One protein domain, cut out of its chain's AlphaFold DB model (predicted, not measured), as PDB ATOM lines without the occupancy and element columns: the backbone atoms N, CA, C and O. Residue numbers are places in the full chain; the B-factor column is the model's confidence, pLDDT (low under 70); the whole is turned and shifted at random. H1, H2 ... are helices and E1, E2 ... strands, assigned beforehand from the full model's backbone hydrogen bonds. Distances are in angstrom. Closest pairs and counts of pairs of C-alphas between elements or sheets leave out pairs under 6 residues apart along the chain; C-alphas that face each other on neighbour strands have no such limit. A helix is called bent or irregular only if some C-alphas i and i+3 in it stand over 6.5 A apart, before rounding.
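What this domain is: This is residues 105 to 273 of the 274 residues of an uncharacterized protein of bacterium 1XD42-8 (UniProt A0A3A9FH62). Picture a strongly twisted sheet of six strands as the core, with H2 and H4 over one face and H5 and H8 over the other. H6 packs crosswise on H4 and makes a helical hairpin with H7, H3 packs on one end of H4, and the short H1 lies away from the other named elements. The printed part has 169 residues, with eight named helices and six named strands in the order H1 H2 E1 H3 H4 E2 H5 E3 H6 H7 E4 E5 E6 H8; its class is mixed, helices and strands. The sheet is mixed and runs E2 E1 E5 E6 E4 E3. The whole is compact, with a radius of gyration of the C-alphas of 15.6 A, and it spans 42 by 39 by 30 A.

Where its parts are: Find C-alpha 105 at (5.307, -13.408, 24.649), where H1, residues 105 to 108, begins. H2 follows at residues 112 to 120, 11.7 A long, and strand E1 at 124 to 128, 13.5 A. H3, residues 134 to 146, is 18.7 A long and irregular: C-alphas 139 and 142 are 7.6 A apart. From C-alpha 153 at (21.994, 3.979, 8.097), H4 runs 22.9 A to residue 168. Next come E2 at 171 to 175, H5 at 185 to 191 and E3 at 192 to 197. H6, residues 199 to 208, is irregular too, with C-alphas 203 and 206 7.0 A apart. H7 takes residues 218 to 228, E4 234 to 238, E5 247 to 252, which is 17.0 A long, and E6 260 to 264. H8, residues 265 to 272, ends at C-alpha 272, (19.492, 13.795, 30.669).

How they stand to each other: Start at E1, where E2 and E5 are both parallel neighbours: look for N 127 and O 173 at 2.9 A, and for N 126 and O 248 at 2.8 A. E5 and E6 form an antiparallel hairpin, with N 261 and O 251 2.8 A apart. E6 is parallel to E4, with N 236 and O 260 at 2.8 A, and E4 is antiparallel to the edge strand E3, with N 195 and O 235 at 2.8 A. E1, H3 H4 and E2 make a strand-helix-strand unit, two parallel neighbour strands with helices between, and its crossover is right-handed. H4 lies over E1 and E5 at a height of 9.3 A over the sheet, along the strands. H2 is on the same face; H5 and H8 are on the opposite face, where H8 lies over E6 and H5 stands up from the sheet. H4 and H6 touch, closest at the C-alphas of Asn 160 and Ser 205, 5.4 A, and are only just about perpendicular at 70.5 degrees. H6 and H7, a helical hairpin, touch at a shallow tilt of 22 degrees, closest at the C-alphas of Arg 203 and His 221, 6.2 A. H3 touches H4 at its residues 153 to 155 alone, closest at the C-alphas of Ile 137 and Pro 154, 7.1 A. Every O i to N i+4 pair is within hydrogen-bond range in H2, H5, H7 and H8; the counts are 7 of 9 in H3, 10 of 12 in H4 and 3 of 6 in H6, and H1 is too short for such a pair.

The domain as a whole: The two C-alphas farthest apart are those of Glu 107 and Lys 139, at 46.5 A. The printed part has no cut, and no link is long. Mean pLDDT of the printed part is 78.8; look for values under 70 at residues 105 to 114, 147 to 154, 210 to 231 and 254 to 257.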
ATOM      1  N   PHE A 105       6.352 -14.399  24.339       53.06
ATOM      2  CA  PHE A 105       5.307 -13.408  24.649       53.06
ATOM      3  C   PHE A 105       4.287 -13.944  25.657       53.06
ATOM      4  O   PHE A 105       3.810 -13.201  26.510       53.06
ATOM      5  N   LEU A 106       3.937 -15.229  25.562       44.97
ATOM      6  CA  LEU A 106       2.948 -15.835  26.452       44.97
ATOM      7  C   LEU A 106       3.423 -15.888  27.912       44.97
ATOM      8  O   LEU A 106       2.580 -15.920  28.806       44.97
ATOM      9  N   GLU A 107       4.738 -15.884  28.149       49.47
ATOM     10  CA  GLU A 107       5.329 -15.885  29.492       49.47
ATOM     11  C   GLU A 107       5.595 -14.471  30.020       49.47
ATOM     12  O   GLU A 107       5.313 -14.199  31.186       49.47
ATOM     13  N   GLU A 108       6.101 -13.565  29.179       51.78
ATOM     14  CA  GLU A 108       6.593 -12.248  29.619       51.78
ATOM     15  C   GLU A 108       5.586 -11.108  29.388       51.78
ATOM     16  O   GLU A 108       5.670 -10.059  30.023       51.78
ATOM     17  N   GLY A 109       4.585 -11.317  28.525       42.31
ATOM     18  CA  GLY A 109       3.373 -10.500  28.424       42.31
ATOM     19  C   GLY A 109       3.534  -9.078  27.879       42.31
ATOM     20  O   GLY A 109       2.557  -8.326  27.886       42.31
ATOM     21  N   ILE A 110       4.714  -8.681  27.399       46.50
ATOM     22  CA  ILE A 110       4.955  -7.308  26.949       46.50
ATOM     23  C   ILE A 110       5.412  -7.311  25.504       46.50
ATOM     24  O   ILE A 110       6.397  -7.934  25.125       46.50
ATOM     25  N   TYR A 111       4.657  -6.585  24.697       58.03
ATOM     26  CA  TYR A 111       4.931  -6.430  23.292       58.03
ATOM     27  C   TYR A 111       5.414  -4.999  23.058       58.03
ATOM     28  O   TYR A 111       4.600  -4.081  23.191       58.03
ATOM     29  N   PRO A 112       6.696  -4.769  22.725       53.53
ATOM     30  CA  PRO A 112       7.233  -3.415  22.612       53.53
ATOM     31  C   PRO A 112       6.505  -2.576  21.569       53.53
ATOM     32  O   PRO A 112       6.259  -1.401  21.806       53.53
ATOM     33  N   ASP A 113       6.079  -3.173  20.449       64.00
ATOM     34  CA  ASP A 113       5.337  -2.444  19.417       64.00
ATOM     35  C   ASP A 113       3.960  -1.959  19.913       64.00
ATOM     36  O   ASP A 113       3.593  -0.811  19.678       64.00
ATOM     37  N   LEU A 114       3.209  -2.791  20.634       66.75
ATOM     38  CA  LEU A 114       1.872  -2.489  21.122       66.75
ATOM     39  C   LEU A 114       1.960  -1.569  22.328       66.75
ATOM     40  O   LEU A 114       1.210  -0.600  22.412       66.75
ATOM     41  N   PHE A 115       2.899  -1.849  23.229       76.06
ATOM     42  CA  PHE A 115       3.200  -0.999  24.364       76.06
ATOM     43  C   PHE A 115       3.603   0.396  23.894       76.06
ATOM     44  O   PHE A 115       2.993   1.368  24.326       76.06
ATOM     45  N   PHE A 116       4.540   0.513  22.951       84.38
ATOM     46  CA  PHE A 116       4.991   1.812  22.464       84.38
ATOM     47  C   PHE A 116       3.874   2.565  21.744       84.38
ATOM     48  O   PHE A 116       3.654   3.741  22.016       84.38
ATOM     49  N   ARG A 117       3.071   1.883  20.917       83.88
ATOM     50  CA  ARG A 117       1.865   2.479  20.312       83.88
ATOM     51  C   ARG A 117       0.896   3.019  21.361       83.88
ATOM     52  O   ARG A 117       0.346   4.103  21.187       83.88
ATOM     53  N   LEU A 118       0.655   2.264  22.431       82.31
ATOM     54  CA  LEU A 118      -0.230   2.683  23.519       82.31
ATOM     55  C   LEU A 118       0.371   3.829  24.334       82.31
ATOM     56  O   LEU A 118      -0.369   4.732  24.719       82.31
ATOM     57  N   LEU A 119       1.685   3.810  24.554       86.56
ATOM     58  CA  LEU A 119       2.417   4.843  25.274       86.56
ATOM     59  C   LEU A 119       2.384   6.179  24.524       86.56
ATOM     60  O   LEU A 119       2.111   7.210  25.133       86.56
ATOM     61  N   LEU A 120       2.603   6.155  23.207       90.25
ATOM     62  CA  LEU A 120       2.588   7.339  22.342       90.25
ATOM     63  C   LEU A 120       1.179   7.918  22.149       90.25
ATOM     64  O   LEU A 120       1.017   9.114  21.887       90.25
ATOM     65  N   LYS A 121       0.142   7.088  22.287       85.56
ATOM     66  CA  LYS A 121      -1.240   7.476  22.012       85.56
ATOM     67  C   LYS A 121      -1.647   8.708  22.823       85.56
ATOM     68  O   LYS A 121      -1.608   8.714  24.050       85.56
ATOM     69  N   ASN A 122      -2.156   9.723  22.125       87.62
ATOM     70  CA  ASN A 122      -2.595  11.005  22.692       87.62
ATOM     71  C   ASN A 122      -1.484  11.871  23.324       87.62
ATOM     72  O   ASN A 122      -1.817  12.876  23.955       87.62
ATOM     73  N   LYS A 123      -0.206  11.518  23.158       92.25
ATOM     74  CA  LYS A 123       0.933  12.294  23.666       92.25
ATOM     75  C   LYS A 123       1.492  13.231  22.596       92.25
ATOM     76  O   LYS A 123       1.385  12.934  21.402       92.25
ATOM     77  N   SER A 124       2.076  14.342  23.037       97.38
ATOM     78  CA  SER A 124       3.011  15.122  22.224       97.38
ATOM     79  C   SER A 124       4.407  14.549  22.426       97.38
ATOM     80  O   SER A 124       4.768  14.210  23.553       97.38
ATOM     81  N   VAL A 125       5.163  14.356  21.350       97.56
ATOM     82  CA  VAL A 125       6.453  13.665  21.414       97.56
ATOM     83  C   VAL A 125       7.526  14.517  20.759       97.56
ATOM     84  O   VAL A 125       7.469  14.768  19.557       97.56
ATOM     85  N   SER A 126       8.516  14.930  21.541       97.06
ATOM     86  CA  SER A 126       9.707  15.607  21.046       97.06
ATOM     87  C   SER A 126      10.729  14.591  20.537       97.06
ATOM     88  O   SER A 126      11.041  13.604  21.210       97.06
ATOM     89  N   VAL A 127      11.238  14.840  19.337       94.12
ATOM     90  CA  VAL A 127      12.255  14.033  18.651       94.12
ATOM     91  C   VAL A 127      13.290  14.951  18.013       94.12
ATOM     92  O   VAL A 127      13.049  16.144  17.845       94.12
ATOM     93  N   ARG A 128      14.444  14.403  17.635       89.12
ATOM     94  CA  ARG A 128      15.502  15.177  16.976       89.12
ATOM     95  C   ARG A 128      15.056  15.802  15.652       89.12
ATOM     96  O   ARG A 128      14.296  15.192  14.897       89.12
ATOM     97  N   ASP A 129      15.604  16.978  15.356       83.81
ATOM     98  CA  ASP A 129      15.397  17.705  14.093       83.81
ATOM     99  C   ASP A 129      16.464  17.391  13.020       83.81
ATOM    100  O   ASP A 129      16.304  17.692  11.841       83.81
ATOM    101  N   ASN A 130      17.563  16.721  13.374       76.81
ATOM    102  CA  ASN A 130      18.653  16.412  12.437       76.81
ATOM    103  C   ASN A 130      18.388  15.218  11.490       76.81
ATOM    104  O   ASN A 130      19.330  14.549  11.051       76.81
ATOM    105  N   LEU A 131      17.128  14.943  11.137       79.88
ATOM    106  CA  LEU A 131      16.789  13.885  10.184       79.88
ATOM    107  C   LEU A 131      17.300  14.242   8.784       79.88
ATOM    108  O   LEU A 131      16.751  15.107   8.099       79.88
ATOM    109  N   LEU A 132      18.342  13.542   8.332       76.31
ATOM    110  CA  LEU A 132      18.954  13.805   7.032       76.31
ATOM    111  C   LEU A 132      17.955  13.580   5.893       76.31
ATOM    112  O   LEU A 132      17.331  12.519   5.777       76.31
ATOM    113  N   SER A 133      17.853  14.548   4.986       74.75
ATOM    114  CA  SER A 133      17.133  14.359   3.732       74.75
ATOM    115  C   SER A 133      17.856  13.348   2.837       74.75
ATOM    116  O   SER A 133      19.069  13.152   2.924       74.75
ATOM    117  N   MET A 134      17.145  12.761   1.869       71.31
ATOM    118  CA  MET A 134      17.757  11.823   0.913       71.31
ATOM    119  C   MET A 134      18.939  12.426   0.142       71.31
ATOM    120  O   MET A 134      19.896  11.723  -0.173       71.31
ATOM    121  N   LYS A 135      18.902  13.737  -0.133       75.50
ATOM    122  CA  LYS A 135      20.010  14.444  -0.795       75.50
ATOM    123  C   LYS A 135      21.242  14.559   0.101       75.50
ATOM    124  O   LYS A 135      22.355  14.619  -0.411       75.50
ATOM    125  N   GLU A 136      21.056  14.655   1.411       76.94
ATOM    126  CA  GLU A 136      22.149  14.727   2.383       76.94
ATOM    127  C   GLU A 136      22.720  13.343   2.666       76.94
ATOM    128  O   GLU A 136      23.940  13.189   2.701       76.94
ATOM    129  N   ILE A 137      21.862  12.323   2.736       75.12
ATOM    130  CA  ILE A 137      22.271  10.916   2.803       75.12
ATOM    131  C   ILE A 137      23.137  10.558   1.589       75.12
ATOM    132  O   ILE A 137      24.230  10.023   1.734       75.12
ATOM    133  N   GLU A 138      22.718  10.932   0.376       75.00
ATOM    134  CA  GLU A 138      23.495  10.647  -0.837       75.00
ATOM    135  C   GLU A 138      24.878  11.322  -0.841       75.00
ATOM    136  O   GLU A 138      25.835  10.761  -1.376       75.00
ATOM    137  N   LYS A 139      25.004  12.503  -0.220       80.06
ATOM    138  CA  LYS A 139      26.283  13.218  -0.078       80.06
ATOM    139  C   LYS A 139      27.199  12.607   0.978       80.06
ATOM    140  O   LYS A 139      28.411  12.728   0.851       80.06
ATOM    141  N   THR A 140      26.628  11.992   2.009       73.50
ATOM    142  CA  THR A 140      27.356  11.467   3.175       73.50
ATOM    143  C   THR A 140      27.562   9.953   3.117       73.50
ATOM    144  O   THR A 140      28.281   9.398   3.944       73.50
ATOM    145  N   LYS A 141      27.004   9.274   2.104       73.19
ATOM    146  CA  LYS A 141      27.063   7.815   1.929       73.19
ATOM    147  C   LYS A 141      28.470   7.226   2.065       73.19
ATOM    148  O   LYS A 141      28.645   6.194   2.705       73.19
ATOM    149  N   ASP A 142      29.476   7.891   1.497       76.62
ATOM    150  CA  ASP A 142      30.854   7.390   1.482       76.62
ATOM    151  C   ASP A 142      31.489   7.449   2.876       76.62
ATOM    152  O   ASP A 142      32.359   6.639   3.195       76.62
ATOM    153  N   ASP A 143      31.054   8.385   3.718       76.19
ATOM    154  CA  ASP A 143      31.536   8.509   5.090       76.19
ATOM    155  C   ASP A 143      30.919   7.425   5.981       76.19
ATOM    156  O   ASP A 143      31.633   6.806   6.774       76.19
ATOM    157  N   TYR A 144      29.646   7.078   5.753       70.75
ATOM    158  CA  TYR A 144      29.019   5.922   6.398       70.75
ATOM    159  C   TYR A 144      29.699   4.607   5.999       70.75
ATOM    160  O   TYR A 144      30.092   3.849   6.888       70.75
ATOM    161  N   TYR A 145      29.981   4.383   4.709       70.56
ATOM    162  CA  TYR A 145      30.729   3.196   4.267       70.56
ATOM    163  C   TYR A 145      32.106   3.076   4.936       70.56
ATOM    164  O   TYR A 145      32.492   1.985   5.358       70.56
ATOM    165  N   LYS A 146      32.850   4.182   5.076       75.31
ATOM    166  CA  LYS A 146      34.154   4.187   5.770       75.31
ATOM    167  C   LYS A 146      34.028   3.877   7.260       75.31
ATOM    168  O   LYS A 146      34.942   3.281   7.822       75.31
ATOM    169  N   SER A 147      32.916   4.261   7.886       67.38
ATOM    170  CA  SER A 147      32.609   3.918   9.281       67.38
ATOM    171  C   SER A 147      32.140   2.469   9.468       67.38
ATOM    172  O   SER A 147      31.866   2.057  10.590       67.38
ATOM    173  N   GLY A 148      32.044   1.689   8.382       67.44
ATOM    174  CA  GLY A 148      31.504   0.335   8.419       67.44
ATOM    175  C   GLY A 148      29.987   0.300   8.588       67.44
ATOM    176  O   GLY A 148      29.473  -0.729   9.007       67.44
ATOM    177  N   LYS A 149      29.281   1.400   8.274       67.44
ATOM    178  CA  LYS A 149      27.815   1.532   8.301       67.44
ATOM    179  C   LYS A 149      27.235   1.559   6.875       67.44
ATOM    180  O   LYS A 149      27.920   1.948   5.930       67.44
ATOM    181  N   SER A 150      25.978   1.141   6.703       69.00
ATOM    182  CA  SER A 150      25.281   1.239   5.415       69.00
ATOM    183  C   SER A 150      25.086   2.713   5.076       69.00
ATOM    184  O   SER A 150      24.809   3.530   5.948       69.00
ATOM    185  N   ASP A 151      25.169   3.055   3.798       67.31
ATOM    186  CA  ASP A 151      24.784   4.369   3.282       67.31
ATOM    187  C   ASP A 151      23.347   4.782   3.620       67.31
ATOM    188  O   ASP A 151      23.048   5.970   3.670       67.31
ATOM    189  N   PHE A 152      22.461   3.826   3.891       68.94
ATOM    190  CA  PHE A 152      21.096   4.089   4.335       68.94
ATOM    191  C   PHE A 152      20.935   4.105   5.860       68.94
ATOM    192  O   PHE A 152      19.816   4.283   6.335       68.94
ATOM    193  N   TYR A 153      22.017   3.967   6.631       69.25
ATOM    194  CA  TYR A 153      21.994   3.979   8.097       69.25
ATOM    195  C   TYR A 153      21.209   5.168   8.690       69.25
ATOM    196  O   TYR A 153      20.300   4.934   9.487       69.25
ATOM    197  N   PRO A 154      21.427   6.431   8.259       66.94
ATOM    198  CA  PRO A 154      20.690   7.571   8.821       66.94
ATOM    199  C   PRO A 154      19.196   7.517   8.515       66.94
ATOM    200  O   PRO A 154      18.371   8.028   9.268       66.94
ATOM    201  N   TYR A 155      18.853   6.892   7.390       70.12
ATOM    202  CA  TYR A 155      17.478   6.726   6.968       70.12
ATOM    203  C   TYR A 155      16.785   5.643   7.790       70.12
ATOM    204  O   TYR A 155      15.749   5.877   8.403       70.12
ATOM    205  N   TYR A 156      17.377   4.457   7.852       72.00
ATOM    206  CA  TYR A 156      16.770   3.336   8.547       72.00
ATOM    207  C   TYR A 156      16.739   3.513  10.052       72.00
ATOM    208  O   TYR A 156      15.854   2.970  10.690       72.00
ATOM    209  N   HIS A 157      17.626   4.297  10.645       73.06
ATOM    210  CA  HIS A 157      17.568   4.506  12.084       73.06
ATOM    211  C   HIS A 157      16.696   5.707  12.469       73.06
ATOM    212  O   HIS A 157      15.731   5.566  13.227       73.06
ATOM    213  N   GLY A 158      16.958   6.870  11.866       79.56
ATOM    214  CA  GLY A 158      16.248   8.111  12.174       79.56
ATOM    215  C   GLY A 158      14.832   8.156  11.601       79.56
ATOM    216  O   GLY A 158      13.864   8.311  12.346       79.56
ATOM    217  N   TRP A 159      14.681   7.981  10.282       81.56
ATOM    218  CA  TRP A 159      13.370   8.121   9.632       81.56
ATOM    219  C   TRP A 159      12.383   7.033  10.039       81.56
ATOM    220  O   TRP A 159      11.202   7.320  10.179       81.56
ATOM    221  N   ASN A 160      12.830   5.802  10.276       82.00
ATOM    222  CA  ASN A 160      11.930   4.730  10.708       82.00
ATOM    223  C   ASN A 160      11.379   4.953  12.114       82.00
ATOM    224  O   ASN A 160      10.172   4.805  12.324       82.00
ATOM    225  N   THR A 161      12.241   5.354  13.049       85.69
ATOM    226  CA  THR A 161      11.822   5.715  14.406       85.69
ATOM    227  C   THR A 161      10.877   6.913  14.360       85.69
ATOM    228  O   THR A 161       9.784   6.846  14.921       85.69
ATOM    229  N   TYR A 162      11.232   7.960  13.606       88.44
ATOM    230  CA  TYR A 162      10.375   9.128  13.398       88.44
ATOM    231  C   TYR A 162       9.007   8.756  12.814       88.44
ATOM    232  O   TYR A 162       7.985   9.106  13.392       88.44
ATOM    233  N   ASN A 163       8.967   8.009  11.704       85.75
ATOM    234  CA  ASN A 163       7.725   7.617  11.031       85.75
ATOM    235  C   ASN A 163       6.827   6.790  11.958       85.75
ATOM    236  O   ASN A 163       5.604   6.920  11.924       85.75
ATOM    237  N   PHE A 164       7.424   5.938  12.799       87.12
ATOM    238  CA  PHE A 164       6.678   5.184  13.796       87.12
ATOM    239  C   PHE A 164       6.078   6.107  14.860       87.12
ATOM    240  O   PHE A 164       4.886   6.013  15.146       87.12
ATOM    241  N   VAL A 165       6.874   7.023  15.414       91.44
ATOM    242  CA  VAL A 165       6.400   8.000  16.403       91.44
ATOM    243  C   VAL A 165       5.286   8.871  15.811       91.44
ATOM    244  O   VAL A 165       4.222   8.974  16.416       91.44
ATOM    245  N   GLU A 166       5.476   9.402  14.602       90.88
ATOM    246  CA  GLU A 166       4.503  10.235  13.884       90.88
ATOM    247  C   GLU A 166       3.175   9.513  13.627       90.88
ATOM    248  O   GLU A 166       2.110  10.120  13.718       90.88
ATOM    249  N   ALA A 167       3.208   8.212  13.338       87.56
ATOM    250  CA  ALA A 167       1.997   7.447  13.055       87.56
ATOM    251  C   ALA A 167       1.118   7.191  14.290       87.56
ATOM    252  O   ALA A 167      -0.083   6.945  14.139       87.56
ATOM    253  N   PHE A 168       1.696   7.197  15.497       88.75
ATOM    254  CA  PHE A 168       1.006   6.758  16.717       88.75
ATOM    255  C   PHE A 168       0.910   7.819  17.817       88.75
ATOM    256  O   PHE A 168       0.116   7.642  18.748       88.75
ATOM    257  N   SER A 169       1.658   8.919  17.720       92.44
ATOM    258  CA  SER A 169       1.499  10.066  18.609       92.44
ATOM    259  C   SER A 169       0.349  10.976  18.165       92.44
ATOM    260  O   SER A 169      -0.209  10.850  17.073       92.44
ATOM    261  N   LYS A 170      -0.062  11.895  19.044       91.44
ATOM    262  CA  LYS A 170      -0.992  12.968  18.657       91.44
ATOM    263  C   LYS A 170      -0.273  14.049  17.856       91.44
ATOM    264  O   LYS A 170      -0.858  14.644  16.956       91.44
ATOM    265  N   GLU A 171       0.954  14.335  18.265       95.62
ATOM    266  CA  GLU A 171       1.796  15.391  17.736       95.62
ATOM    267  C   GLU A 171       3.257  14.963  17.864       95.62
ATOM    268  O   GLU A 171       3.632  14.271  18.817       95.62
ATOM    269  N   VAL A 172       4.066  15.365  16.888       95.50
ATOM    270  CA  VAL A 172       5.518  15.217  16.924       95.50
ATOM    271  C   VAL A 172       6.132  16.596  16.801       95.50
ATOM    272  O   VAL A 172       5.802  17.341  15.879       95.50
ATOM    273  N   VAL A 173       7.019  16.921  17.733       95.88
ATOM    274  CA  VAL A 173       7.768  18.173  17.760       95.88
ATOM    275  C   VAL A 173       9.216  17.847  17.429       95.88
ATOM    276  O   VAL A 173       9.886  17.148  18.185       95.88
ATOM    277  N   GLN A 174       9.697  18.328  16.289       93.38
ATOM    278  CA  GLN A 174      11.121  18.271  15.977       93.38
ATOM    279  C   GLN A 174      11.834  19.375  16.757       93.38
ATOM    280  O   GLN A 174      11.428  20.535  16.695       93.38
ATOM    281  N   ASP A 175      12.843  18.990  17.530       93.19
ATOM    282  CA  ASP A 175      13.555  19.858  18.462       93.19
ATOM    283  C   ASP A 175      15.066  19.724  18.234       93.19
ATOM    284  O   ASP A 175      15.635  18.627  18.299       93.19
ATOM    285  N   ASP A 176      15.718  20.842  17.915       90.56
ATOM    286  CA  ASP A 176      17.143  20.881  17.604       90.56
ATOM    287  C   ASP A 176      18.023  20.737  18.849       90.56
ATOM    288  O   ASP A 176      19.151  20.249  18.734       90.56
ATOM    289  N   ALA A 177      17.499  21.050  20.040       90.19
ATOM    290  CA  ALA A 177      18.188  20.848  21.312       90.19
ATOM    291  C   ALA A 177      18.439  19.360  21.618       90.19
ATOM    292  O   ALA A 177      19.375  19.018  22.345       90.19
ATOM    293  N   LEU A 178      17.644  18.463  21.021       90.69
ATOM    294  CA  LEU A 178      17.792  17.012  21.171       90.69
ATOM    295  C   LEU A 178      18.915  16.425  20.300       90.69
ATOM    296  O   LEU A 178      19.290  15.256  20.469       90.69
ATOM    297  N   ASN A 179      19.454  17.193  19.350       87.56
ATOM    298  CA  ASN A 179      20.481  16.716  18.427       87.56
ATOM    299  C   ASN A 179      21.785  16.400  19.177       87.56
ATOM    300  O   ASN A 179      22.306  17.219  19.929       87.56
ATOM    301  N   GLY A 180      22.330  15.198  18.969       82.06
ATOM    302  CA  GLY A 180      23.552  14.739  19.639       82.06
ATOM    303  C   GLY A 180      23.380  14.302  21.101       82.06
ATOM    304  O   GLY A 180      24.320  13.742  21.666       82.06
ATOM    305  N   GLN A 181      22.196  14.485  21.692       88.38
ATOM    306  CA  GLN A 181      21.905  14.108  23.079       88.38
ATOM    307  C   GLN A 181      21.876  12.596  23.265       88.38
ATOM    308  O   GLN A 181      21.375  11.874  22.403       88.38
ATOM    309  N   ARG A 182      22.390  12.087  24.386       88.81
ATOM    310  CA  ARG A 182      22.479  10.641  24.648       88.81
ATOM    311  C   ARG A 182      22.083  10.328  26.077       88.81
ATOM    312  O   ARG A 182      22.415  11.071  26.992       88.81
ATOM    313  N   VAL A 183      21.451   9.176  26.266       90.25
ATOM    314  CA  VAL A 183      21.271   8.608  27.601       90.25
ATOM    315  C   VAL A 183      22.559   7.876  27.962       90.25
ATOM    316  O   VAL A 183      22.965   6.949  27.265       90.25
ATOM    317  N   SER A 184      23.238   8.311  29.024       89.69
ATOM    318  CA  SER A 184      24.452   7.639  29.492       89.69
ATOM    319  C   SER A 184      24.133   6.236  30.015       89.69
ATOM    320  O   SER A 184      23.030   5.979  30.500       89.69
ATOM    321  N   GLU A 185      25.103   5.318  29.973       88.81
ATOM    322  CA  GLU A 185      24.899   3.965  30.511       88.81
ATOM    323  C   GLU A 185      24.545   3.977  32.002       88.81
ATOM    324  O   GLU A 185      23.763   3.145  32.456       88.81
ATOM    325  N   GLU A 186      25.089   4.931  32.761       90.19
ATOM    326  CA  GLU A 186      24.773   5.111  34.177       90.19
ATOM    327  C   GLU A 186      23.295   5.466  34.373       90.19
ATOM    328  O   GLU A 186      22.606   4.800  35.146       90.19
ATOM    329  N   VAL A 187      22.788   6.461  33.636       91.19
ATOM    330  CA  VAL A 187      21.380   6.877  33.710       91.19
ATOM    331  C   VAL A 187      20.460   5.761  33.210       91.19
ATOM    332  O   VAL A 187      19.468   5.445  33.868       91.19
ATOM    333  N   ARG A 188      20.816   5.104  32.098       90.06
ATOM    334  CA  ARG A 188      20.083   3.949  31.560       90.06
ATOM    335  C   ARG A 188      19.933   2.855  32.614       90.06
ATOM    336  O   ARG A 188      18.817   2.466  32.934       90.06
ATOM    337  N   ASN A 189      21.043   2.384  33.178       88.50
ATOM    338  CA  ASN A 189      21.037   1.257  34.112       88.50
ATOM    339  C   ASN A 189      20.355   1.597  35.450       88.50
ATOM    340  O   ASN A 189      19.916   0.694  36.160       88.50
ATOM    341  N   ARG A 190      20.299   2.885  35.814       90.31
ATOM    342  CA  ARG A 190      19.678   3.365  37.052       90.31
ATOM    343  C   ARG A 190      18.161   3.506  36.931       90.31
ATOM    344  O   ARG A 190      17.455   3.153  37.873       90.31
ATOM    345  N   ASP A 191      17.671   4.033  35.807       91.19
ATOM    346  CA  ASP A 191      16.300   4.562  35.717       91.19
ATOM    347  C   ASP A 191      15.440   3.978  34.596       91.19
ATOM    348  O   ASP A 191      14.215   4.121  34.639       91.19
ATOM    349  N   PHE A 192      16.045   3.325  33.605       90.19
ATOM    350  CA  PHE A 192      15.317   2.802  32.457       90.19
ATOM    351  C   PHE A 192      15.062   1.304  32.592       90.19
ATOM    352  O   PHE A 192      15.941   0.528  32.963       90.19
ATOM    353  N   LEU A 193      13.849   0.895  32.227       85.31
ATOM    354  CA  LEU A 193      13.511  -0.507  32.025       85.31
ATOM    355  C   LEU A 193      13.732  -0.883  30.565       85.31
ATOM    356  O   LEU A 193      13.292  -0.160  29.672       85.31
ATOM    357  N   ASP A 194      14.381  -2.018  30.340       85.19
ATOM    358  CA  ASP A 194      14.521  -2.624  29.019       85.19
ATOM    359  C   ASP A 194      13.234  -3.377  28.657       85.19
ATOM    360  O   ASP A 194      12.844  -4.324  29.339       85.19
ATOM    361  N   PHE A 195      12.557  -2.929  27.602       77.31
ATOM    362  CA  PHE A 195      11.358  -3.563  27.056       77.31
ATOM    363  C   PHE A 195      11.689  -4.603  25.976       77.31
ATOM    364  O   PHE A 195      10.782  -5.268  25.485       77.31
ATOM    365  N   GLY A 196      12.961  -4.786  25.624       78.88
ATOM    366  CA  GLY A 196      13.428  -5.792  24.677       78.88
ATOM    367  C   GLY A 196      13.600  -5.275  23.250       78.88
ATOM    368  O   GLY A 196      13.469  -4.080  22.959       78.88
ATOM    369  N   ALA A 197      13.920  -6.207  22.352       81.69
ATOM    370  CA  ALA A 197      14.297  -5.923  20.974       81.69
ATOM    371  C   ALA A 197      13.128  -5.406  20.109       81.69
ATOM    372  O   ALA A 197      12.006  -5.917  20.152       81.69
ATOM    373  N   VAL A 198      13.409  -4.417  19.256       79.94
ATOM    374  CA  VAL A 198      12.435  -3.717  18.400       79.94
ATOM    375  C   VAL A 198      12.806  -3.699  16.919       79.94
ATOM    376  O   VAL A 198      12.155  -3.012  16.128       79.94
ATOM    377  N   ASN A 199      13.802  -4.488  16.504       77.19
ATOM    378  CA  ASN A 199      14.219  -4.612  15.102       77.19
ATOM    379  C   ASN A 199      13.025  -4.920  14.185       77.19
ATOM    380  O   ASN A 199      12.891  -4.325  13.121       77.19
ATOM    381  N   ASP A 200      12.117  -5.799  14.616       73.12
ATOM    382  CA  ASP A 200      10.922  -6.167  13.851       73.12
ATOM    383  C   ASP A 200       9.925  -5.009  13.710       73.12
ATOM    384  O   ASP A 200       9.353  -4.819  12.636       73.12
ATOM    385  N   MET A 201       9.742  -4.201  14.759       78.50
ATOM    386  CA  MET A 201       8.905  -2.997  14.717       78.50
ATOM    387  C   MET A 201       9.439  -2.008  13.672       78.50
ATOM    388  O   MET A 201       8.683  -1.521  12.827       78.50
ATOM    389  N   LEU A 202      10.751  -1.764  13.700       78.00
ATOM    390  CA  LEU A 202      11.447  -0.873  12.774       78.00
ATOM    391  C   LEU A 202      11.539  -1.455  11.352       78.00
ATOM    392  O   LEU A 202      11.482  -0.724  10.367       78.00
ATOM    393  N   ARG A 203      11.575  -2.783  11.204       73.00
ATOM    394  CA  ARG A 203      11.536  -3.453   9.896       73.00
ATOM    395  C   ARG A 203      10.258  -3.146   9.124       73.00
ATOM    396  O   ARG A 203      10.300  -3.147   7.899       73.00
ATOM    397  N   TYR A 204       9.132  -2.913   9.802       71.50
ATOM    398  CA  TYR A 204       7.841  -2.643   9.161       71.50
ATOM    399  C   TYR A 204       7.472  -1.157   9.081       71.50
ATOM    400  O   TYR A 204       6.494  -0.824   8.408       71.50
ATOM    401  N   SER A 205       8.240  -0.250   9.694       75.25
ATOM    402  CA  SER A 205       7.942   1.191   9.663       75.25
ATOM    403  C   SER A 205       8.056   1.805   8.265       75.25
ATOM    404  O   SER A 205       7.495   2.870   8.034       75.25
ATOM    405  N   PHE A 206       8.690   1.128   7.302       70.88
ATOM    406  CA  PHE A 206       8.694   1.549   5.895       70.88
ATOM    407  C   PHE A 206       7.286   1.677   5.302       70.88
ATOM    408  O   PHE A 206       7.057   2.480   4.403       70.88
ATOM    409  N   LEU A 207       6.315   0.909   5.816       71.44
ATOM    410  CA  LEU A 207       4.909   1.025   5.416       71.44
ATOM    411  C   LEU A 207       4.290   2.362   5.844       71.44
ATOM    412  O   LEU A 207       3.271   2.765   5.293       71.44
ATOM    413  N   LEU A 208       4.888   3.019   6.838       74.69
ATOM    414  CA  LEU A 208       4.489   4.327   7.354       74.69
ATOM    415  C   LEU A 208       5.231   5.465   6.642       74.69
ATOM    416  O   LEU A 208       4.922   6.635   6.856       74.69
ATOM    417  N   SER A 209       6.207   5.132   5.798       72.19
ATOM    418  CA  SER A 209       6.991   6.119   5.077       72.19
ATOM    419  C   SER A 209       6.150   6.833   4.031       72.19
ATOM    420  O   SER A 209       5.435   6.227   3.232       72.19
ATOM    421  N   LYS A 210       6.283   8.158   4.000       68.94
ATOM    422  CA  LYS A 210       5.655   9.017   2.990       68.94
ATOM    423  C   LYS A 210       6.466   9.075   1.690       68.94
ATOM    424  O   LYS A 210       6.063   9.752   0.747       68.94
ATOM    425  N   TYR A 211       7.618   8.406   1.626       66.44
ATOM    426  CA  TYR A 211       8.496   8.455   0.464       66.44
ATOM    427  C   TYR A 211       8.127   7.362  -0.555       66.44
ATOM    428  O   TYR A 211       8.334   6.171  -0.344       66.44
ATOM    429  N   GLU A 212       7.598   7.772  -1.712       57.69
ATOM    430  CA  GLU A 212       7.068   6.864  -2.751       57.69
ATOM    431  C   GLU A 212       8.106   5.865  -3.304       57.69
ATOM    432  O   GLU A 212       7.746   4.800  -3.809       57.69
ATOM    433  N   GLY A 213       9.403   6.166  -3.174       60.22
ATOM    434  CA  GLY A 213      10.494   5.269  -3.562       60.22
ATOM    435  C   GLY A 213      10.680   4.046  -2.650       60.22
ATOM    436  O   GLY A 213      11.500   3.188  -2.978       60.22
ATOM    437  N   GLU A 214       9.954   3.953  -1.530       54.91
ATOM    438  CA  GLU A 214      10.143   2.942  -0.473       54.91
ATOM    439  C   GLU A 214       9.418   1.627  -0.701       54.91
ATOM    440  O   GLU A 214       9.931   0.577  -0.316       54.91
ATOM    441  N   MET A 215       8.270   1.626  -1.385       48.16
ATOM    442  CA  MET A 215       7.557   0.368  -1.647       48.16
ATOM    443  C   MET A 215       8.389  -0.599  -2.511       48.16
ATOM    444  O   MET A 215       8.231  -1.814  -2.409       48.16
ATOM    445  N   GLY A 216       9.341  -0.082  -3.299       48.50
ATOM    446  CA  GLY A 216      10.340  -0.878  -4.023       48.50
ATOM    447  C   GLY A 216      11.583  -1.269  -3.205       48.50
ATOM    448  O   GLY A 216      12.419  -2.021  -3.701       48.50
ATOM    449  N   ARG A 217      11.723  -0.771  -1.969       57.50
ATOM    450  CA  ARG A 217      12.899  -0.926  -1.093       57.50
ATOM    451  C   ARG A 217      12.667  -1.844   0.105       57.50
ATOM    452  O   ARG A 217      13.570  -1.965   0.926       57.50
ATOM    453  N   TYR A 218      11.539  -2.563   0.170       60.75
ATOM    454  CA  TYR A 218      11.313  -3.620   1.172       60.75
ATOM    455  C   TYR A 218      12.529  -4.544   1.320       60.75
ATOM    456  O   TYR A 218      12.950  -4.848   2.430       60.75
ATOM    457  N   PHE A 219      13.143  -4.927   0.195       60.19
ATOM    458  CA  PHE A 219      14.366  -5.722   0.193       60.19
ATOM    459  C   PHE A 219      15.520  -5.038   0.938       60.19
ATOM    460  O   PHE A 219      16.199  -5.702   1.708       60.19
ATOM    461  N   ASN A 220      15.729  -3.731   0.761       61.47
ATOM    462  CA  ASN A 220      16.822  -3.010   1.412       61.47
ATOM    463  C   ASN A 220      16.564  -2.786   2.909       61.47
ATOM    464  O   ASN A 220      17.505  -2.895   3.686       61.47
ATOM    465  N   HIS A 221      15.314  -2.554   3.327       65.50
ATOM    466  CA  HIS A 221      14.951  -2.538   4.752       65.50
ATOM    467  C   HIS A 221      15.153  -3.905   5.398       65.50
ATOM    468  O   HIS A 221      15.778  -4.020   6.448       65.50
ATOM    469  N   TYR A 222      14.638  -4.949   4.750       64.31
ATOM    470  CA  TYR A 222      14.788  -6.318   5.216       64.31
ATOM    471  C   TYR A 222      16.263  -6.716   5.293       64.31
ATOM    472  O   TYR A 222      16.679  -7.348   6.257       64.31
ATOM    473  N   TRP A 223      17.058  -6.341   4.291       63.78
ATOM    474  CA  TRP A 223      18.491  -6.595   4.255       63.78
ATOM    475  C   TRP A 223      19.234  -5.806   5.339       63.78
ATOM    476  O   TRP A 223      20.056  -6.390   6.028       63.78
ATOM    477  N   TYR A 224      18.903  -4.535   5.570       68.88
ATOM    478  CA  TYR A 224      19.526  -3.738   6.627       68.88
ATOM    479  C   TYR A 224      19.319  -4.354   8.018       68.88
ATOM    480  O   TYR A 224      20.289  -4.682   8.697       68.88
ATOM    481  N   TYR A 225      18.069  -4.614   8.409       68.62
ATOM    482  CA  TYR A 225      17.778  -5.131   9.750       68.62
ATOM    483  C   TYR A 225      18.168  -6.596   9.974       68.62
ATOM    484  O   TYR A 225      18.304  -6.989  11.124       68.62
ATOM    485  N   ASN A 226      18.328  -7.407   8.918       64.44
ATOM    486  CA  ASN A 226      18.723  -8.819   9.061       64.44
ATOM    487  C   ASN A 226      20.198  -9.106   8.771       64.44
ATOM    488  O   ASN A 226      20.695 -10.151   9.176       64.44
ATOM    489  N   HIS A 227      20.854  -8.285   7.955       62.47
ATOM    490  CA  HIS A 227      22.191  -8.582   7.435       62.47
ATOM    491  C   HIS A 227      23.223  -7.522   7.795       62.47
ATOM    492  O   HIS A 227      24.413  -7.808   7.740       62.47
ATOM    493  N   PHE A 228      22.783  -6.300   8.091       62.97
ATOM    494  CA  PHE A 228      23.685  -5.199   8.395       62.97
ATOM    495  C   PHE A 228      23.796  -4.940   9.896       62.97
ATOM    496  O   PHE A 228      24.868  -4.614  10.399       62.97
ATOM    497  N   ILE A 229      22.685  -5.092  10.610       67.06
ATOM    498  CA  ILE A 229      22.650  -4.984  12.059       67.06
ATOM    499  C   ILE A 229      22.870  -6.371  12.662       67.06
ATOM    500  O   ILE A 229      21.984  -7.222  12.616       67.06
ATOM    501  N   ASP A 230      24.048  -6.570  13.251       62.31
ATOM    502  CA  ASP A 230      24.401  -7.788  13.995       62.31
ATOM    503  C   ASP A 230      23.920  -7.752  15.464       62.31
ATOM    504  O   ASP A 230      24.123  -8.716  16.204       62.31
ATOM    505  N   SER A 231      23.299  -6.652  15.912       69.12
ATOM    506  CA  SER A 231      22.876  -6.433  17.301       69.12
ATOM    507  C   SER A 231      21.379  -6.147  17.458       69.12
ATOM    508  O   SER A 231      20.714  -5.556  16.609       69.12
ATOM    509  N   GLU A 232      20.816  -6.554  18.590       77.94
ATOM    510  CA  GLU A 232      19.435  -6.216  18.915       77.94
ATOM    511  C   GLU A 232      19.316  -4.723  19.254       77.94
ATOM    512  O   GLU A 232      20.102  -4.149  20.014       77.94
ATOM    513  N   ILE A 233      18.308  -4.080  18.677       81.06
ATOM    514  CA  ILE A 233      17.912  -2.717  18.994       81.06
ATOM    515  C   ILE A 233      16.899  -2.799  20.120       81.06
ATOM    516  O   ILE A 233      15.772  -3.208  19.882       81.06
ATOM    517  N   HIS A 234      17.270  -2.407  21.330       84.75
ATOM    518  CA  HIS A 234      16.361  -2.414  22.470       84.75
ATOM    519  C   HIS A 234      15.607  -1.095  22.628       84.75
ATOM    520  O   HIS A 234      16.115  -0.024  22.283       84.75
ATOM    521  N   MET A 235      14.394  -1.182  23.173       87.69
ATOM    522  CA  MET A 235      13.651  -0.025  23.660       87.69
ATOM    523  C   MET A 235      13.766   0.066  25.176       87.69
ATOM    524  O   MET A 235      13.361  -0.838  25.896       87.69
ATOM    525  N   TYR A 236      14.247   1.202  25.653       90.19
ATOM    526  CA  TYR A 236      14.375   1.528  27.059       90.19
ATOM    527  C   TYR A 236      13.353   2.590  27.433       90.19
ATOM    528  O   TYR A 236      13.260   3.628  26.775       90.19
ATOM    529  N   VAL A 237      12.609   2.372  28.513       90.12
ATOM    530  CA  VAL A 237      11.577   3.312  28.960       90.12
ATOM    531  C   VAL A 237      11.795   3.707  30.412       90.12
ATOM    532  O   VAL A 237      11.844   2.859  31.304       90.12
ATOM    533  N   CYS A 238      11.906   5.011  30.652       91.94
ATOM    534  CA  CYS A 238      11.905   5.579  31.992       91.94
ATOM    535  C   CYS A 238      10.455   5.739  32.457       91.94
ATOM    536  O   CYS A 238       9.705   6.541  31.904       91.94
ATOM    537  N   LEU A 239      10.050   4.972  33.473       84.69
ATOM    538  CA  LEU A 239       8.684   5.031  34.012       84.69
ATOM    539  C   LEU A 239       8.450   6.227  34.952       84.69
ATOM    540  O   LEU A 239       7.302   6.562  35.249       84.69
ATOM    541  N   LYS A 240       9.514   6.879  35.433       85.69
ATOM    542  CA  LYS A 240       9.417   8.006  36.370       85.69
ATOM    543  C   LYS A 240       8.728   9.195  35.696       85.69
ATOM    544  O   LYS A 240       9.181   9.671  34.664       85.69
ATOM    545  N   GLY A 241       7.609   9.648  36.265       81.88
ATOM    546  CA  GLY A 241       6.814  10.757  35.717       81.88
ATOM    547  C   GLY A 241       6.108  10.450  34.386       81.88
ATOM    548  O   GLY A 241       5.460  11.324  33.815       81.88
ATOM    549  N   LEU A 242       6.197   9.216  33.875       83.06
ATOM    550  CA  LEU A 242       5.703   8.865  32.541       83.06
ATOM    551  C   LEU A 242       4.172   8.776  32.472       83.06
ATOM    552  O   LEU A 242       3.567   9.188  31.482       83.06
ATOM    553  N   GLU A 243       3.539   8.240  33.520       75.88
ATOM    554  CA  GLU A 243       2.085   8.030  33.567       75.88
ATOM    555  C   GLU A 243       1.309   9.353  33.497       75.88
ATOM    556  O   GLU A 243       0.308   9.461  32.780       75.88
ATOM    557  N   GLU A 244       1.802  10.371  34.201       81.12
ATOM    558  CA  GLU A 244       1.167  11.686  34.313       81.12
ATOM    559  C   GLU A 244       1.533  12.616  33.149       81.12
ATOM    560  O   GLU A 244       0.744  13.495  32.782       81.12
ATOM    561  N   SER A 245       2.693  12.399  32.520       89.44
ATOM    562  CA  SER A 245       3.179  13.289  31.472       89.44
ATOM    563  C   SER A 245       2.344  13.208  30.197       89.44
ATOM    564  O   SER A 245       2.039  12.128  29.688       89.44
ATOM    565  N   ARG A 246       2.008  14.363  29.620       93.19
ATOM    566  CA  ARG A 246       1.440  14.458  28.261       93.19
ATOM    567  C   ARG A 246       2.505  14.601  27.181       93.19
ATOM    568  O   ARG A 246       2.201  14.322  26.020       93.19
ATOM    569  N   ASP A 247       3.709  14.979  27.589       97.06
ATOM    570  CA  ASP A 247       4.818  15.340  26.723       97.06
ATOM    571  C   ASP A 247       5.964  14.348  26.942       97.06
ATOM    572  O   ASP A 247       6.469  14.162  28.056       97.06
ATOM    573  N   LEU A 248       6.333  13.653  25.877       97.56
ATOM    574  CA  LEU A 248       7.377  12.640  25.885       97.56
ATOM    575  C   LEU A 248       8.577  13.114  25.080       97.56
ATOM    576  O   LEU A 248       8.439  13.897  24.144       97.56
ATOM    577  N   VAL A 249       9.740  12.572  25.407       96.75
ATOM    578  CA  VAL A 249      10.950  12.675  24.596       96.75
ATOM    579  C   VAL A 249      11.322  11.270  24.140       96.75
ATOM    580  O   VAL A 249      11.371  10.339  24.951       96.75
ATOM    581  N   VAL A 250      11.562  11.118  22.837       95.00
ATOM    582  CA  VAL A 250      12.086   9.883  22.242       95.00
ATOM    583  C   VAL A 250      13.457  10.174  21.638       95.00
ATOM    584  O   VAL A 250      13.575  10.973  20.710       95.00
ATOM    585  N   LEU A 251      14.487   9.508  22.160       92.25
ATOM    586  CA  LEU A 251      15.872   9.604  21.690       92.25
ATOM    587  C   LEU A 251      16.329   8.279  21.083       92.25
ATOM    588  O   LEU A 251      15.875   7.211  21.486       92.25
ATOM    589  N   TRP A 252      17.278   8.348  20.156       87.81
ATOM    590  CA  TRP A 252      17.935   7.176  19.580       87.81
ATOM    591  C   TRP A 252      19.428   7.461  19.382       87.81
ATOM    592  O   TRP A 252      19.802   8.560  18.981       87.81
ATOM    593  N   GLU A 253      20.332   6.548  19.727       76.25
ATOM    594  CA  GLU A 253      21.781   6.826  19.630       76.25
ATOM    595  C   GLU A 253      22.293   6.813  18.179       76.25
ATOM    596  O   GLU A 253      21.885   5.987  17.374       76.25
ATOM    597  N   GLU A 254      23.238   7.703  17.852       65.94
ATOM    598  CA  GLU A 254      23.789   7.854  16.491       65.94
ATOM    599  C   GLU A 254      25.010   6.956  16.199       65.94
ATOM    600  O   GLU A 254      25.312   6.675  15.033       65.94
ATOM    601  N   ASP A 255      25.725   6.485  17.231       57.22
ATOM    602  CA  ASP A 255      27.114   6.043  17.045       57.22
ATOM    603  C   ASP A 255      27.384   4.551  17.224       57.22
ATOM    604  O   ASP A 255      28.206   4.038  16.463       57.22
ATOM    605  N   SER A 256      26.720   3.821  18.123       52.53
ATOM    606  CA  SER A 256      27.165   2.443  18.419       52.53
ATOM    607  C   SER A 256      26.088   1.435  18.787       52.53
ATOM    608  O   SER A 256      26.254   0.262  18.460       52.53
ATOM    609  N   LEU A 257      25.000   1.845  19.434       57.47
ATOM    610  CA  LEU A 257      23.917   0.941  19.798       57.47
ATOM    611  C   LEU A 257      22.606   1.639  19.494       57.47
ATOM    612  O   LEU A 257      22.241   2.590  20.154       57.47
ATOM    613  N   GLU A 258      21.907   1.175  18.467       73.69
ATOM    614  CA  GLU A 258      20.727   1.809  17.866       73.69
ATOM    615  C   GLU A 258      19.486   1.916  18.788       73.69
ATOM    616  O   GLU A 258      18.367   2.104  18.316       73.69
ATOM    617  N   HIS A 259      19.653   1.789  20.099       87.25
ATOM    618  CA  HIS A 259      18.598   1.750  21.098       87.25
ATOM    619  C   HIS A 259      17.688   2.977  21.070       87.25
ATOM    620  O   HIS A 259      18.122   4.099  20.799       87.25
ATOM    621  N   ILE A 260      16.419   2.739  21.394       90.25
ATOM    622  CA  ILE A 260      15.386   3.764  21.520       90.25
ATOM    623  C   ILE A 260      15.168   4.030  23.003       90.25
ATOM    624  O   ILE A 260      14.933   3.098  23.765       90.25
ATOM    625  N   TYR A 261      15.188   5.292  23.406       93.56
ATOM    626  CA  TYR A 261      14.938   5.719  24.778       93.56
ATOM    627  C   TYR A 261      13.681   6.571  24.827       93.56
ATOM    628  O   TYR A 261      13.566   7.547  24.089       93.56
ATOM    629  N   VAL A 262      12.755   6.221  25.714       94.31
ATOM    630  CA  VAL A 262      11.490   6.933  25.906       94.31
ATOM    631  C   VAL A 262      11.399   7.414  27.346       94.31
ATOM    632  O   VAL A 262      11.602   6.642  28.282       94.31
ATOM    633  N   MET A 263      11.087   8.690  27.532       96.06
ATOM    634  CA  MET A 263      10.962   9.308  28.853       96.06
ATOM    635  C   MET A 263       9.969  10.474  28.821       96.06
ATOM    636  O   MET A 263       9.571  10.924  27.745       96.06
ATOM    637  N   SER A 264       9.550  10.966  29.989       96.56
ATOM    638  CA  SER A 264       8.823  12.235  30.055       96.56
ATOM    639  C   SER A 264       9.756  13.400  29.717       96.56
ATOM    640  O   SER A 264      10.966  13.325  29.939       96.56
ATOM    641  N   LYS A 265       9.192  14.489  29.191       95.56
ATOM    642  CA  LYS A 265       9.959  15.707  28.912       95.56
ATOM    643  C   LYS A 265      10.603  16.297  30.172       95.56
ATOM    644  O   LYS A 265      11.781  16.614  30.148       95.56
ATOM    645  N   GLU A 266       9.861  16.339  31.275       95.31
ATOM    646  CA  GLU A 266      10.364  16.789  32.582       95.31
ATOM    647  C   GLU A 266      11.586  15.973  33.033       95.31
ATOM    648  O   GLU A 266      12.614  16.538  33.387       95.31
ATOM    649  N   TYR A 267      11.523  14.642  32.930       95.56
ATOM    650  CA  TYR A 267      12.653  13.790  33.294       95.56
ATOM    651  C   TYR A 267      13.878  14.029  32.400       95.56
ATOM    652  O   TYR A 267      15.010  14.017  32.881       95.56
ATOM    653  N   TYR A 268      13.659  14.227  31.098       95.44
ATOM    654  CA  TYR A 268      14.735  14.536  30.160       95.44
ATOM    655  C   TYR A 268      15.471  15.829  30.557       95.44
ATOM    656  O   TYR A 268      16.695  15.808  30.690       95.44
ATOM    657  N   GLU A 269      14.730  16.908  30.808       94.06
ATOM    658  CA  GLU A 269      15.276  18.217  31.202       94.06
ATOM    659  C   GLU A 269      16.011  18.144  32.553       94.06
ATOM    660  O   GLU A 269      17.036  18.793  32.763       94.06
ATOM    661  N   GLU A 270      15.515  17.323  33.483       93.06
ATOM    662  CA  GLU A 270      16.113  17.180  34.806       93.06
ATOM    663  C   GLU A 270      17.353  16.289  34.826       93.06
ATOM    664  O   GLU A 270      18.305  16.615  35.527       93.06
ATOM    665  N   GLU A 271      17.368  15.152  34.132       92.00
ATOM    666  CA  GLU A 271      18.372  14.100  34.358       92.00
ATOM    667  C   GLU A 271      19.221  13.755  33.130       92.00
ATOM    668  O   GLU A 271      20.263  13.119  33.294       92.00
ATOM    669  N   VAL A 272      18.811  14.162  31.924       87.75
ATOM    670  CA  VAL A 272      19.492  13.795  30.669       87.75
ATOM    671  C   VAL A 272      20.135  14.996  29.977       87.75
ATOM    672  O   VAL A 272      21.237  14.855  29.463       87.75
ATOM    673  N   GLU A 273      19.500  16.170  29.986       86.44
ATOM    674  CA  GLU A 273      20.012  17.386  29.323       86.44
ATOM    675  C   GLU A 273      21.209  18.050  30.050       86.44
ATOM    676  O   GLU A 273      21.830  18.971  29.519       86.44
TER     677      GLU A 273